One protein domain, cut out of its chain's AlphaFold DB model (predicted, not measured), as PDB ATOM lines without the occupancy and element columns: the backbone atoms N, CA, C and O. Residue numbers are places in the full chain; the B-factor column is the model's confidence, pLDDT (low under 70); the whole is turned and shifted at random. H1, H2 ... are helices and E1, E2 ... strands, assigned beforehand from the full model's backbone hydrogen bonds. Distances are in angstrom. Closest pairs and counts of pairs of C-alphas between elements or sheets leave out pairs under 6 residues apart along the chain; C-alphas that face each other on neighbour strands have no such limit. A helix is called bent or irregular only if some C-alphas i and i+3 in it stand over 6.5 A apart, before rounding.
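What this domain is: This is residues 12 to 96 of the 101 residues of the protein "Protein-tyrosine-phosphatase" of Streptosporangium album (UniProt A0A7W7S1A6). H1 packs on a two-stranded parallel sheet, E1 and E2, H2 packs on its first part, and residues 82 to 96, mostly H3, stick out as an arm. The printed part has 85 residues, with three named helices and two named strands in the order E1, H1, E2, H2, H3; of the 50 residues in named elements helices hold 42 and strands 8, and the class is mostly helix. The whole is loose, radius of gyration of the C-alphas 15.0 A, spanning 45 by 30 by 26 A.

How they stand to each other: Start at E1, residues 12 to 14, parallel to E2, residues 38 to 42; N 13 and O 40 are within hydrogen-bond range, 2.9 A. Between them in the chain comes H1, residues 21 to 36, and E1, H1 and E2 form a strand-helix-strand unit, two parallel neighbour strands with a helix between them, whose crossover is right-handed. H1 touches H2, residues 52 to 60, with residues 21 to 27 alone; the closest C-alphas, Met 24 and Ala 54, are 6.7 A apart. H3, residues 78 to 94, is apart from H2. Each O i to N i+4 pair is within range in H2 and H3, 10 of 12 in H1.

Where its parts are: Find C-alpha 12 at (26.834, 57.722, 214.522); E1 spans 6.4 A, E2 14.0 A, H2 12.6 A. H1, 21.9 A, is irregular: C-alphas 32 and 35 are 9.3 A apart. H3, 24.4 A, ends at (8.194, 76.931, 219.954).

The domain as a whole: The printed part has no cut. Link H2 to H3 is long. Residues 74 to 77 and 79 are under pLDDT 70.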
ATOM      1  N   LEU A  12      25.781  57.052 213.767       87.88
ATOM      2  CA  LEU A  12      26.834  57.722 214.522       87.88
ATOM      3  C   LEU A  12      26.456  57.791 216.002       87.88
ATOM      4  O   LEU A  12      25.450  58.399 216.363       87.88
ATOM      5  N   PHE A  13      27.290  57.205 216.859       91.62
ATOM      6  CA  PHE A  13      27.128  57.234 218.310       91.62
ATOM      7  C   PHE A  13      28.007  58.316 218.940       91.62
ATOM      8  O   PHE A  13      29.236  58.237 218.906       91.62
ATOM      9  N   LEU A  14      27.389  59.312 219.572       89.25
ATOM     10  CA  LEU A  14      28.099  60.432 220.194       89.25
ATOM     11  C   LEU A  14      27.968  60.404 221.719       89.25
ATOM     12  O   LEU A  14      26.889  60.178 222.264       89.25
ATOM     13  N   CYS A  15      29.071  60.657 222.423       89.88
ATOM     14  CA  CYS A  15      29.060  60.999 223.846       89.88
ATOM     15  C   CYS A  15      30.206  61.972 224.163       89.88
ATOM     16  O   CYS A  15      31.070  62.176 223.325       89.88
ATOM     17  N   THR A  16      30.244  62.566 225.358       89.50
ATOM     18  CA  THR A  16      31.248  63.587 225.718       89.50
ATOM     19  C   THR A  16      32.688  63.125 225.476       89.50
ATOM     20  O   THR A  16      33.394  63.729 224.675       89.50
ATOM     21  N   HIS A  17      33.088  62.005 226.088       91.50
ATOM     22  CA  HIS A  17      34.488  61.556 226.119       91.50
ATOM     23  C   HIS A  17      34.844  60.461 225.103       91.50
ATOM     24  O   HIS A  17      35.997  60.063 225.008       91.50
ATOM     25  N   ASN A  18      33.860  59.898 224.399       93.31
ATOM     26  CA  ASN A  18      34.029  58.729 223.524       93.31
ATOM     27  C   ASN A  18      34.781  57.527 224.143       93.31
ATOM     28  O   ASN A  18      35.415  56.750 223.441       93.31
ATOM     29  N   ALA A  19      34.668  57.352 225.462       95.44
ATOM     30  CA  ALA A  19      35.369  56.299 226.204       95.44
ATOM     31  C   ALA A  19      34.452  55.177 226.713       95.44
ATOM     32  O   ALA A  19      34.925  54.115 227.082       95.44
ATOM     33  N   GLY A  20      33.139  55.412 226.791       95.25
ATOM     34  CA  GLY A  20      32.189  54.480 227.412       95.25
ATOM     35  C   GLY A  20      30.969  54.243 226.537       95.25
ATOM     36  O   GLY A  20      31.031  53.497 225.570       95.25
ATOM     37  N   ARG A  21      29.858  54.926 226.839       96.50
ATOM     38  CA  ARG A  21      28.535  54.699 226.217       96.50
ATOM     39  C   ARG A  21      28.549  54.609 224.687       96.50
ATOM     40  O   ARG A  21      27.973  53.686 224.133       96.50
ATOM     41  N   SER A  22      29.205  55.548 224.007       95.56
ATOM     42  CA  SER A  22      29.277  55.549 222.539       95.56
ATOM     43  C   SER A  22      30.128  54.405 221.979       95.56
ATOM     44  O   SER A  22      29.849  53.950 220.877       95.56
ATOM     45  N   GLN A  23      31.133  53.931 222.723       96.75
ATOM     46  CA  GLN A  23      31.942  52.766 222.346       96.75
ATOM     47  C   GLN A  23      31.178  51.464 222.584       96.75
ATOM     48  O   GLN A  23      31.151  50.596 221.722       96.75
ATOM     49  N   MET A  24      30.471  51.361 223.713       98.19
ATOM     50  CA  MET A  24      29.581  50.227 223.988       98.19
ATOM     51  C   MET A  24      28.482  50.120 222.924       98.19
ATOM     52  O   MET A  24      28.208  49.034 222.424       98.19
ATOM     53  N   ALA A  25      27.881  51.251 222.541       97.62
ATOM     54  CA  ALA A  25      26.875  51.294 221.486       97.62
ATOM     55  C   ALA A  25      27.447  50.881 220.121       97.62
ATOM     56  O   ALA A  25      26.805  50.112 219.410       97.62
ATOM     57  N   LEU A  26      28.663  51.329 219.782       96.00
ATOM     58  CA  LEU A  26      29.370  50.897 218.576       96.00
ATOM     59  C   LEU A  26      29.608  49.380 218.572       96.00
ATOM     60  O   LEU A  26      29.259  48.729 217.589       96.00
ATOM     61  N   GLY A  27      30.120  48.819 219.671       96.94
ATOM     62  CA  GLY A  27      30.379  47.381 219.794       96.94
ATOM     63  C   GLY A  27      29.110  46.538 219.654       96.94
ATOM     64  O   GLY A  27      29.080  45.586 218.876       96.94
ATOM     65  N   TRP A  28      28.021  46.924 220.330       98.12
ATOM     66  CA  TRP A  28      26.719  46.266 220.164       98.12
ATOM     67  C   TRP A  28      26.192  46.367 218.737       98.12
ATOM     68  O   TRP A  28      25.688  45.389 218.191       98.12
ATOM     69  N   PHE A  29      26.306  47.542 218.121       97.00
ATOM     70  CA  PHE A  29      25.836  47.743 216.761       97.00
ATOM     71  C   PHE A  29      26.599  46.869 215.769       97.00
ATOM     72  O   PHE A  29      25.970  46.194 214.964       97.00
ATOM     73  N   GLN A  30      27.929  46.834 215.843       93.75
ATOM     74  CA  GLN A  30      28.747  45.982 214.979       93.75
ATOM     75  C   GLN A  30      28.415  44.498 215.181       93.75
ATOM     76  O   GLN A  30      28.269  43.769 214.202       93.75
ATOM     77  N   HIS A  31      28.218  44.073 216.433       95.50
ATOM     78  CA  HIS A  31      27.843  42.699 216.765       95.50
ATOM     79  C   HIS A  31      26.474  42.294 216.187       95.50
ATOM     80  O   HIS A  31      26.319  41.179 215.697       95.50
ATOM     81  N   LEU A  32      25.482  43.189 216.234       96.31
ATOM     82  CA  LEU A  32      24.099  42.884 215.847       96.31
ATOM     83  C   LEU A  32      23.793  43.172 214.372       96.31
ATOM     84  O   LEU A  32      23.046  42.426 213.742       96.31
ATOM     85  N   ALA A  33      24.319  44.269 213.827       93.44
ATOM     86  CA  ALA A  33      24.030  44.715 212.467       93.44
ATOM     87  C   ALA A  33      24.928  44.040 211.421       93.44
ATOM     88  O   ALA A  33      24.513  43.911 210.268       93.44
ATOM     89  N   GLY A  34      26.139  43.613 211.805       89.50
ATOM     90  CA  GLY A  34      27.112  43.013 210.894       89.50
ATOM     91  C   GLY A  34      27.289  43.843 209.620       89.50
ATOM     92  O   GLY A  34      27.473  45.055 209.667       89.50
ATOM     93  N   GLU A  35      27.160  43.195 208.464       89.69
ATOM     94  CA  GLU A  35      27.327  43.845 207.161       89.69
ATOM     95  C   GLU A  35      26.111  44.658 206.690       89.69
ATOM     96  O   GLU A  35      26.175  45.286 205.634       89.69
ATOM     97  N   HIS A  36      25.000  44.682 207.429       89.19
ATOM     98  CA  HIS A  36      23.772  45.348 206.980       89.19
ATOM     99  C   HIS A  36      23.788  46.869 207.166       89.19
ATOM    100  O   HIS A  36      22.991  47.563 206.535       89.19
ATOM    101  N   ALA A  37      24.675  47.393 208.011       88.38
ATOM    102  CA  ALA A  37      24.807  48.820 208.275       88.38
ATOM    103  C   ALA A  37      26.211  49.154 208.793       88.38
ATOM    104  O   ALA A  37      26.929  48.288 209.281       88.38
ATOM    105  N   THR A  38      26.605  50.422 208.711       86.75
ATOM    106  CA  THR A  38      27.911  50.889 209.200       86.75
ATOM    107  C   THR A  38      27.721  51.853 210.359       86.75
ATOM    108  O   THR A  38      26.799  52.671 210.347       86.75
ATOM    109  N   ALA A  39      28.601  51.779 211.358       88.94
ATOM    110  CA  ALA A  39      28.589  52.707 212.475       88.94
ATOM    111  C   ALA A  39      29.949  53.340 212.756       88.94
ATOM    112  O   ALA A  39      31.000  52.742 212.537       88.94
ATOM    113  N   TRP A  40      29.883  54.547 213.308       89.19
ATOM    114  CA  TRP A  40      31.010  55.285 213.865       89.19
ATOM    115  C   TRP A  40      30.688  55.736 215.288       89.19
ATOM    116  O   TRP A  40      29.521  55.837 215.677       89.19
ATOM    117  N   SER A  41      31.722  56.056 216.063       90.88
ATOM    118  CA  SER A  41      31.575  56.703 217.362       90.88
ATOM    119  C   SER A  41      32.504  57.914 217.471       90.88
ATOM    120  O   SER A  41      33.544  57.965 216.816       90.88
ATOM    121  N   GLY A  42      32.118  58.905 218.275       89.69
ATOM    122  CA  GLY A  42      32.970  60.065 218.534       89.69
ATOM    123  C   GLY A  42      32.569  60.857 219.776       89.69
ATOM    124  O   GLY A  42      31.540  60.578 220.401       89.69
ATOM    125  N   GLY A  43      33.408  61.821 220.162       85.81
ATOM    126  CA  GLY A  43      33.157  62.669 221.325       85.81
ATOM    127  C   GLY A  43      33.820  64.032 221.271       85.81
ATOM    128  O   GLY A  43      34.871  64.207 220.655       85.81
ATOM    129  N   ALA A  44      33.135  65.023 221.846       79.81
ATOM    130  CA  ALA A  44      33.535  66.428 221.787       79.81
ATOM    131  C   ALA A  44      34.751  66.735 222.669       79.81
ATOM    132  O   ALA A  44      35.577  67.561 222.300       79.81
ATOM    133  N   GLU A  45      34.872  66.027 223.786       86.00
ATOM    134  CA  GLU A  45      35.936  66.143 224.782       86.00
ATOM    135  C   GLU A  45      36.584  64.761 224.960       86.00
ATOM    136  O   GLU A  45      36.603  64.196 226.046       86.00
ATOM    137  N   PHE A  46      37.008  64.139 223.856       81.38
ATOM    138  CA  PHE A  46      37.492  62.757 223.861       81.38
ATOM    139  C   PHE A  46      38.718  62.553 224.775       81.38
ATOM    140  O   PHE A  46      39.560  63.439 224.916       81.38
ATOM    141  N   THR A  47      38.819  61.379 225.404       85.25
ATOM    142  CA  THR A  47      39.957  61.008 226.267       85.25
ATOM    143  C   THR A  47      41.047  60.266 225.491       85.25
ATOM    144  O   THR A  47      40.878  59.941 224.323       85.25
ATOM    145  N   ALA A  48      42.184  59.979 226.133       85.81
ATOM    146  CA  ALA A  48      43.248  59.189 225.506       85.81
ATOM    147  C   ALA A  48      42.885  57.700 225.371       85.81
ATOM    148  O   ALA A  48      43.295  57.043 224.419       85.81
ATOM    149  N   GLU A  49      42.107  57.176 226.318       90.00
ATOM    150  CA  GLU A  49      41.845  55.745 226.444       90.00
ATOM    151  C   GLU A  49      40.354  55.456 226.594       90.00
ATOM    152  O   GLU A  49      39.568  56.295 227.054       90.00
ATOM    153  N   ILE A  50      39.979  54.242 226.197       94.75
ATOM    154  CA  ILE A  50      38.659  53.684 226.453       94.75
ATOM    155  C   ILE A  50      38.492  53.390 227.950       94.75
ATOM    156  O   ILE A  50      39.446  53.066 228.649       94.75
ATOM    157  N   ASN A  51      37.268  53.502 228.461       95.88
ATOM    158  CA  ASN A  51      36.966  53.237 229.861       95.88
ATOM    159  C   ASN A  51      37.131  51.730 230.152       95.88
ATOM    160  O   ASN A  51      36.355  50.937 229.606       95.88
ATOM    161  N   PRO A  52      38.041  51.319 231.057       96.56
ATOM    162  CA  PRO A  52      38.246  49.907 231.377       96.56
ATOM    163  C   PRO A  52      36.985  49.207 231.895       96.56
ATOM    164  O   PRO A  52      36.766  48.034 231.605       96.56
ATOM    165  N   SER A  53      36.111  49.922 232.613       97.88
ATOM    166  CA  SER A  53      34.830  49.368 233.063       97.88
ATOM    167  C   SER A  53      33.890  49.077 231.894       97.88
ATOM    168  O   SER A  53      33.183  48.079 231.927       97.88
ATOM    169  N   ALA A  54      33.903  49.902 230.841       97.38
ATOM    170  CA  ALA A  54      33.113  49.634 229.641       97.38
ATOM    171  C   ALA A  54      33.644  48.404 228.892       97.38
ATOM    172  O   ALA A  54      32.849  47.579 228.452       97.38
ATOM    173  N   VAL A  55      34.972  48.254 228.800       97.94
ATOM    174  CA  VAL A  55      35.609  47.056 228.227       97.94
ATOM    175  C   VAL A  55      35.194  45.808 229.007       97.94
ATOM    176  O   VAL A  55      34.723  44.848 228.405       97.94
ATOM    177  N   ALA A  56      35.299  45.840 230.340       98.12
ATOM    178  CA  ALA A  56      34.917  44.718 231.193       98.12
ATOM    179  C   ALA A  56      33.436  44.341 231.023       98.12
ATOM    180  O   ALA A  56      33.126  43.174 230.794       98.12
ATOM    181  N   SER A  57      32.525  45.321 231.042       98.31
ATOM    182  CA  SER A  57      31.090  45.066 230.863       98.31
ATOM    183  C   SER A  57      30.736  44.507 229.482       98.31
ATOM    184  O   SER A  57      29.835  43.684 229.371       98.31
ATOM    185  N   MET A  58      31.414  44.935 228.414       98.38
ATOM    186  CA  MET A  58      31.171  44.378 227.076       98.38
ATOM    187  C   MET A  58      31.754  42.965 226.938       98.38
ATOM    188  O   MET A  58      31.132  42.107 226.308       98.38
ATOM    189  N   ALA A  59      32.886  42.689 227.593       98.00
ATOM    190  CA  ALA A  59      33.486  41.360 227.632       98.00
ATOM    191  C   ALA A  59      32.582  40.325 228.327       98.00
ATOM    192  O   ALA A  59      32.524  39.183 227.875       98.00
ATOM    193  N   GLU A  60      31.814  40.716 229.354       98.19
ATOM    194  CA  GLU A  60      30.779  39.857 229.965       98.19
ATOM    195  C   GLU A  60      29.723  39.393 228.947       98.19
ATOM    196  O   GLU A  60      29.185  38.292 229.065       98.19
ATOM    197  N   ALA A  61      29.458  40.204 227.920       97.62
ATOM    198  CA  ALA A  61      28.554  39.886 226.819       97.62
ATOM    199  C   ALA A  61      29.253  39.225 225.612       97.62
ATOM    200  O   ALA A  61      28.610  38.981 224.592       97.62
ATOM    201  N   GLY A  62      30.558  38.939 225.698       97.62
ATOM    202  CA  GLY A  62      31.340  38.360 224.602       97.62
ATOM    203  C   GLY A  62      31.675  39.338 223.470       97.62
ATOM    204  O   GLY A  62      31.995  38.898 222.366       97.62
ATOM    205  N   ILE A  63      31.603  40.650 223.718       97.75
ATOM    206  CA  ILE A  63      31.932  41.694 222.741       97.75
ATOM    207  C   ILE A  63      33.222  42.390 223.173       97.75
ATOM    208  O   ILE A  63      33.267  43.055 224.206       97.75
ATOM    209  N   ASP A  64      34.271  42.263 222.364       96.81
ATOM    210  CA  ASP A  64      35.544  42.936 222.610       96.81
ATOM    211  C   ASP A  64      35.560  44.330 221.972       96.81
ATOM    212  O   ASP A  64      35.451  44.474 220.756       96.81
ATOM    213  N   ILE A  65      35.707  45.359 222.808       96.69
ATOM    214  CA  ILE A  65      35.895  46.755 222.386       96.69
ATOM    215  C   ILE A  65      37.278  47.299 222.775       96.69
ATOM    216  O   ILE A  65      37.519  48.496 222.662       96.69
ATOM    217  N   SER A  66      38.194  46.454 223.258       95.56
ATOM    218  CA  SER A  66      39.502  46.878 223.781       95.56
ATOM    219  C   SER A  66      40.435  47.468 222.718       95.56
ATOM    220  O   SER A  66      41.316  48.257 223.050       95.56
ATOM    221  N   ALA A  67      40.223  47.122 221.446       91.94
ATOM    222  CA  ALA A  67      40.969  47.665 220.313       91.94
ATOM    223  C   ALA A  67      40.444  49.032 219.828       91.94
ATOM    224  O   ALA A  67      41.078  49.669 218.983       91.94
ATOM    225  N   GLU A  68      39.293  49.491 220.330       92.31
ATOM    226  CA  GLU A  68      38.762  50.810 219.998       92.31
ATOM    227  C   GLU A  68      39.479  51.921 220.770       92.31
ATOM    228  O   GLU A  68      40.012  51.730 221.862       92.31
ATOM    229  N   PHE A  69      39.451  53.126 220.206       89.81
ATOM    230  CA  PHE A  69      40.039  54.314 220.818       89.81
ATOM    231  C   PHE A  69      39.086  55.510 220.717       89.81
ATOM    232  O   PHE A  69      38.331  55.597 219.738       89.81
ATOM    233  N   PRO A  70      39.093  56.433 221.699       89.19
ATOM    234  CA  PRO A  70      38.286  57.640 221.626       89.19
ATOM    235  C   PRO A  70      38.695  58.539 220.452       89.19
ATOM    236  O   PRO A  70      39.875  58.827 220.248       89.19
ATOM    237  N   LYS A  71      37.715  58.995 219.674       85.62
ATOM    238  CA  LYS A  71      37.907  59.774 218.446       85.62
ATOM    239  C   LYS A  71      37.181  61.123 218.542       85.62
ATOM    240  O   LYS A  71      36.022  61.161 218.978       85.62
ATOM    241  N   PRO A  72      37.805  62.231 218.097       82.19
ATOM    242  CA  PRO A  72      37.078  63.470 217.868       82.19
ATOM    243  C   PRO A  72      36.025  63.258 216.780       82.19
ATOM    244  O   PRO A  72      36.252  62.563 215.792       82.19
ATOM    245  N   TRP A  73      34.878  63.905 216.933       73.00
ATOM    246  CA  TRP A  73      33.779  63.834 215.965       73.00
ATOM    247  C   TRP A  73      33.793  65.013 214.960       73.00
ATOM    248  O   TRP A  73      32.846  65.210 214.204       73.00
ATOM    249  N   THR A  74      34.846  65.841 214.965       65.44
ATOM    250  CA  THR A  74      34.672  67.297 214.860       65.44
ATOM    251  C   THR A  74      34.854  67.997 213.518       65.44
ATOM    252  O   THR A  74      34.603  69.190 213.513       65.44
ATOM    253  N   GLU A  75      35.191  67.386 212.380       63.69
ATOM    254  CA  GLU A  75      35.242  68.193 211.134       63.69
ATOM    255  C   GLU A  75      34.135  67.857 210.136       63.69
ATOM    256  O   GLU A  75      33.377  68.742 209.745       63.69
ATOM    257  N   GLU A  76      33.931  66.590 209.791       60.50
ATOM    258  CA  GLU A  76      32.917  66.242 208.782       60.50
ATOM    259  C   GLU A  76      31.482  66.223 209.351       60.50
ATOM    260  O   GLU A  76      30.525  66.508 208.634       60.50
ATOM    261  N   VAL A  77      31.312  65.954 210.653       68.06
ATOM    262  CA  VAL A  77      29.989  65.881 211.308       68.06
ATOM    263  C   VAL A  77      29.584  67.212 211.943       68.06
ATOM    264  O   VAL A  77      28.401  67.439 212.202       68.06
ATOM    265  N   ARG A  78      30.534  68.130 212.161       70.44
ATOM    266  CA  ARG A  78      30.268  69.425 212.804       70.44
ATOM    267  C   ARG A  78      29.097  70.184 212.169       70.44
ATOM    268  O   ARG A  78      28.195  70.544 212.925       70.44
ATOM    269  N   PRO A  79      29.002  70.316 210.829       69.44
ATOM    270  CA  PRO A  79      27.864  70.995 210.207       69.44
ATOM    271  C   PRO A  79      26.520  70.298 210.472       69.44
ATOM    272  O   PRO A  79      25.491  70.955 210.599       69.44
ATOM    273  N   ILE A  80      26.523  68.965 210.574       70.06
ATOM    274  CA  ILE A  80      25.317  68.160 210.803       70.06
ATOM    275  C   ILE A  80      24.838  68.316 212.251       70.06
ATOM    276  O   ILE A  80      23.645  68.525 212.472       70.06
ATOM    277  N   ARG A  81      25.746  68.269 213.239       73.62
ATOM    278  CA  ARG A  81      25.390  68.565 214.639       73.62
ATOM    279  C   ARG A  81      24.842  69.974 214.766       73.62
ATOM    280  O   ARG A  81      23.804  70.137 215.393       73.62
ATOM    281  N   ASP A  82      25.528  70.964 214.201       74.50
ATOM    282  CA  ASP A  82      25.138  72.372 214.343       74.50
ATOM    283  C   ASP A  82      23.710  72.593 213.843       74.50
ATOM    284  O   ASP A  82      22.906  73.264 214.490       74.50
ATOM    285  N   GLU A  83      23.355  71.939 212.736       76.00
ATOM    286  CA  GLU A  83      22.000  71.969 212.203       76.00
ATOM    287  C   GLU A  83      20.982  71.246 213.103       76.00
ATOM    288  O   GLU A  83      19.875  71.752 213.303       76.00
ATOM    289  N   ILE A  84      21.332  70.090 213.679       73.62
ATOM    290  CA  ILE A  84      20.467  69.377 214.637       73.62
ATOM    291  C   ILE A  84      20.237  70.232 215.887       73.62
ATOM    292  O   ILE A  84      19.089  70.430 216.285       73.62
ATOM    293  N   GLU A  85      21.294  70.785 216.483       77.12
ATOM    294  CA  GLU A  85      21.199  71.658 217.655       77.12
ATOM    295  C   GLU A  85      20.341  72.891 217.369       77.12
ATOM    296  O   GLU A  85      19.482  73.244 218.179       77.12
ATOM    297  N   ARG A  86      20.519  73.523 216.202       82.12
ATOM    298  CA  ARG A  86      19.711  74.671 215.780       82.12
ATOM    299  C   ARG A  86      18.225  74.316 215.703       82.12
ATOM    300  O   ARG A  86      17.395  75.076 216.201       82.12
ATOM    301  N   ARG A  87      17.879  73.169 215.108       79.44
ATOM    302  CA  ARG A  87      16.485  72.703 214.989       79.44
ATOM    303  C   ARG A  87      15.873  72.352 216.336       79.44
ATOM    304  O   ARG A  87      14.733  72.721 216.588       79.44
ATOM    305  N   VAL A  88      16.626  71.678 217.202       76.81
ATOM    306  CA  VAL A  88      16.169  71.335 218.553       76.81
ATOM    307  C   VAL A  88      15.900  72.603 219.357       76.81
ATOM    308  O   VAL A  88      14.846  72.708 219.972       76.81
ATOM    309  N   ARG A  89      16.791  73.600 219.316       79.12
ATOM    310  CA  ARG A  89      16.577  74.877 220.018       79.12
ATOM    311  C   ARG A  89      15.360  75.637 219.498       79.12
ATOM    312  O   ARG A  89      14.608  76.159 220.310       79.12
ATOM    313  N   ALA A  90      15.158  75.677 218.179       80.06
ATOM    314  CA  ALA A  90      13.964  76.285 217.594       80.06
ATOM    315  C   ALA A  90      12.688  75.577 218.076       80.06
ATOM    316  O   ALA A  90      11.768  76.230 218.550       80.06
ATOM    317  N   LEU A  91      12.681  74.242 218.060       79.00
ATOM    318  CA  LEU A  91      11.549  73.455 218.539       79.00
ATOM    319  C   LEU A  91      11.284  73.665 220.038       79.00
ATOM    320  O   LEU A  91      10.136  73.779 220.445       79.00
ATOM    321  N   LEU A  92      12.325  73.729 220.869       85.62
ATOM    322  CA  LEU A  92      12.175  73.988 222.305       85.62
ATOM    323  C   LEU A  92      11.608  75.385 222.584       85.62
ATOM    324  O   LEU A  92      10.798  75.527 223.497       85.62
ATOM    325  N   ALA A  93      12.000  76.387 221.789       84.31
ATOM    326  CA  ALA A  93      11.441  77.734 221.869       84.31
ATOM    327  C   ALA A  93       9.959  77.760 221.465       84.31
ATOM    328  O   ALA A  93       9.153  78.368 222.160       84.31
ATOM    329  N   ASP A  94       9.591  77.047 220.398       85.19
ATOM    330  CA  ASP A  94       8.194  76.931 219.954       85.19
ATOM    331  C   ASP A  94       7.309  76.200 220.979       85.19
ATOM    332  O   ASP A  94       6.106  76.446 221.058       85.19
ATOM    333  N   LEU A  95       7.896  75.295 221.766       86.31
ATOM    334  CA  LEU A  95       7.199  74.519 222.792       86.31
ATOM    335  C   LEU A  95       7.178  75.197 224.174       86.31
ATOM    336  O   LEU A  95       6.670  74.593 225.118       86.31
ATOM    337  N   ASP A  96       7.735  76.407 224.306       83.12
ATOM    338  CA  ASP A  96       7.903  77.145 225.573       83.12
ATOM    339  C   ASP A  96       8.546  76.291 226.689       83.12
ATOM    340  O   ASP A  96       8.273  76.423 227.885       83.12
TER     341      ASP A  96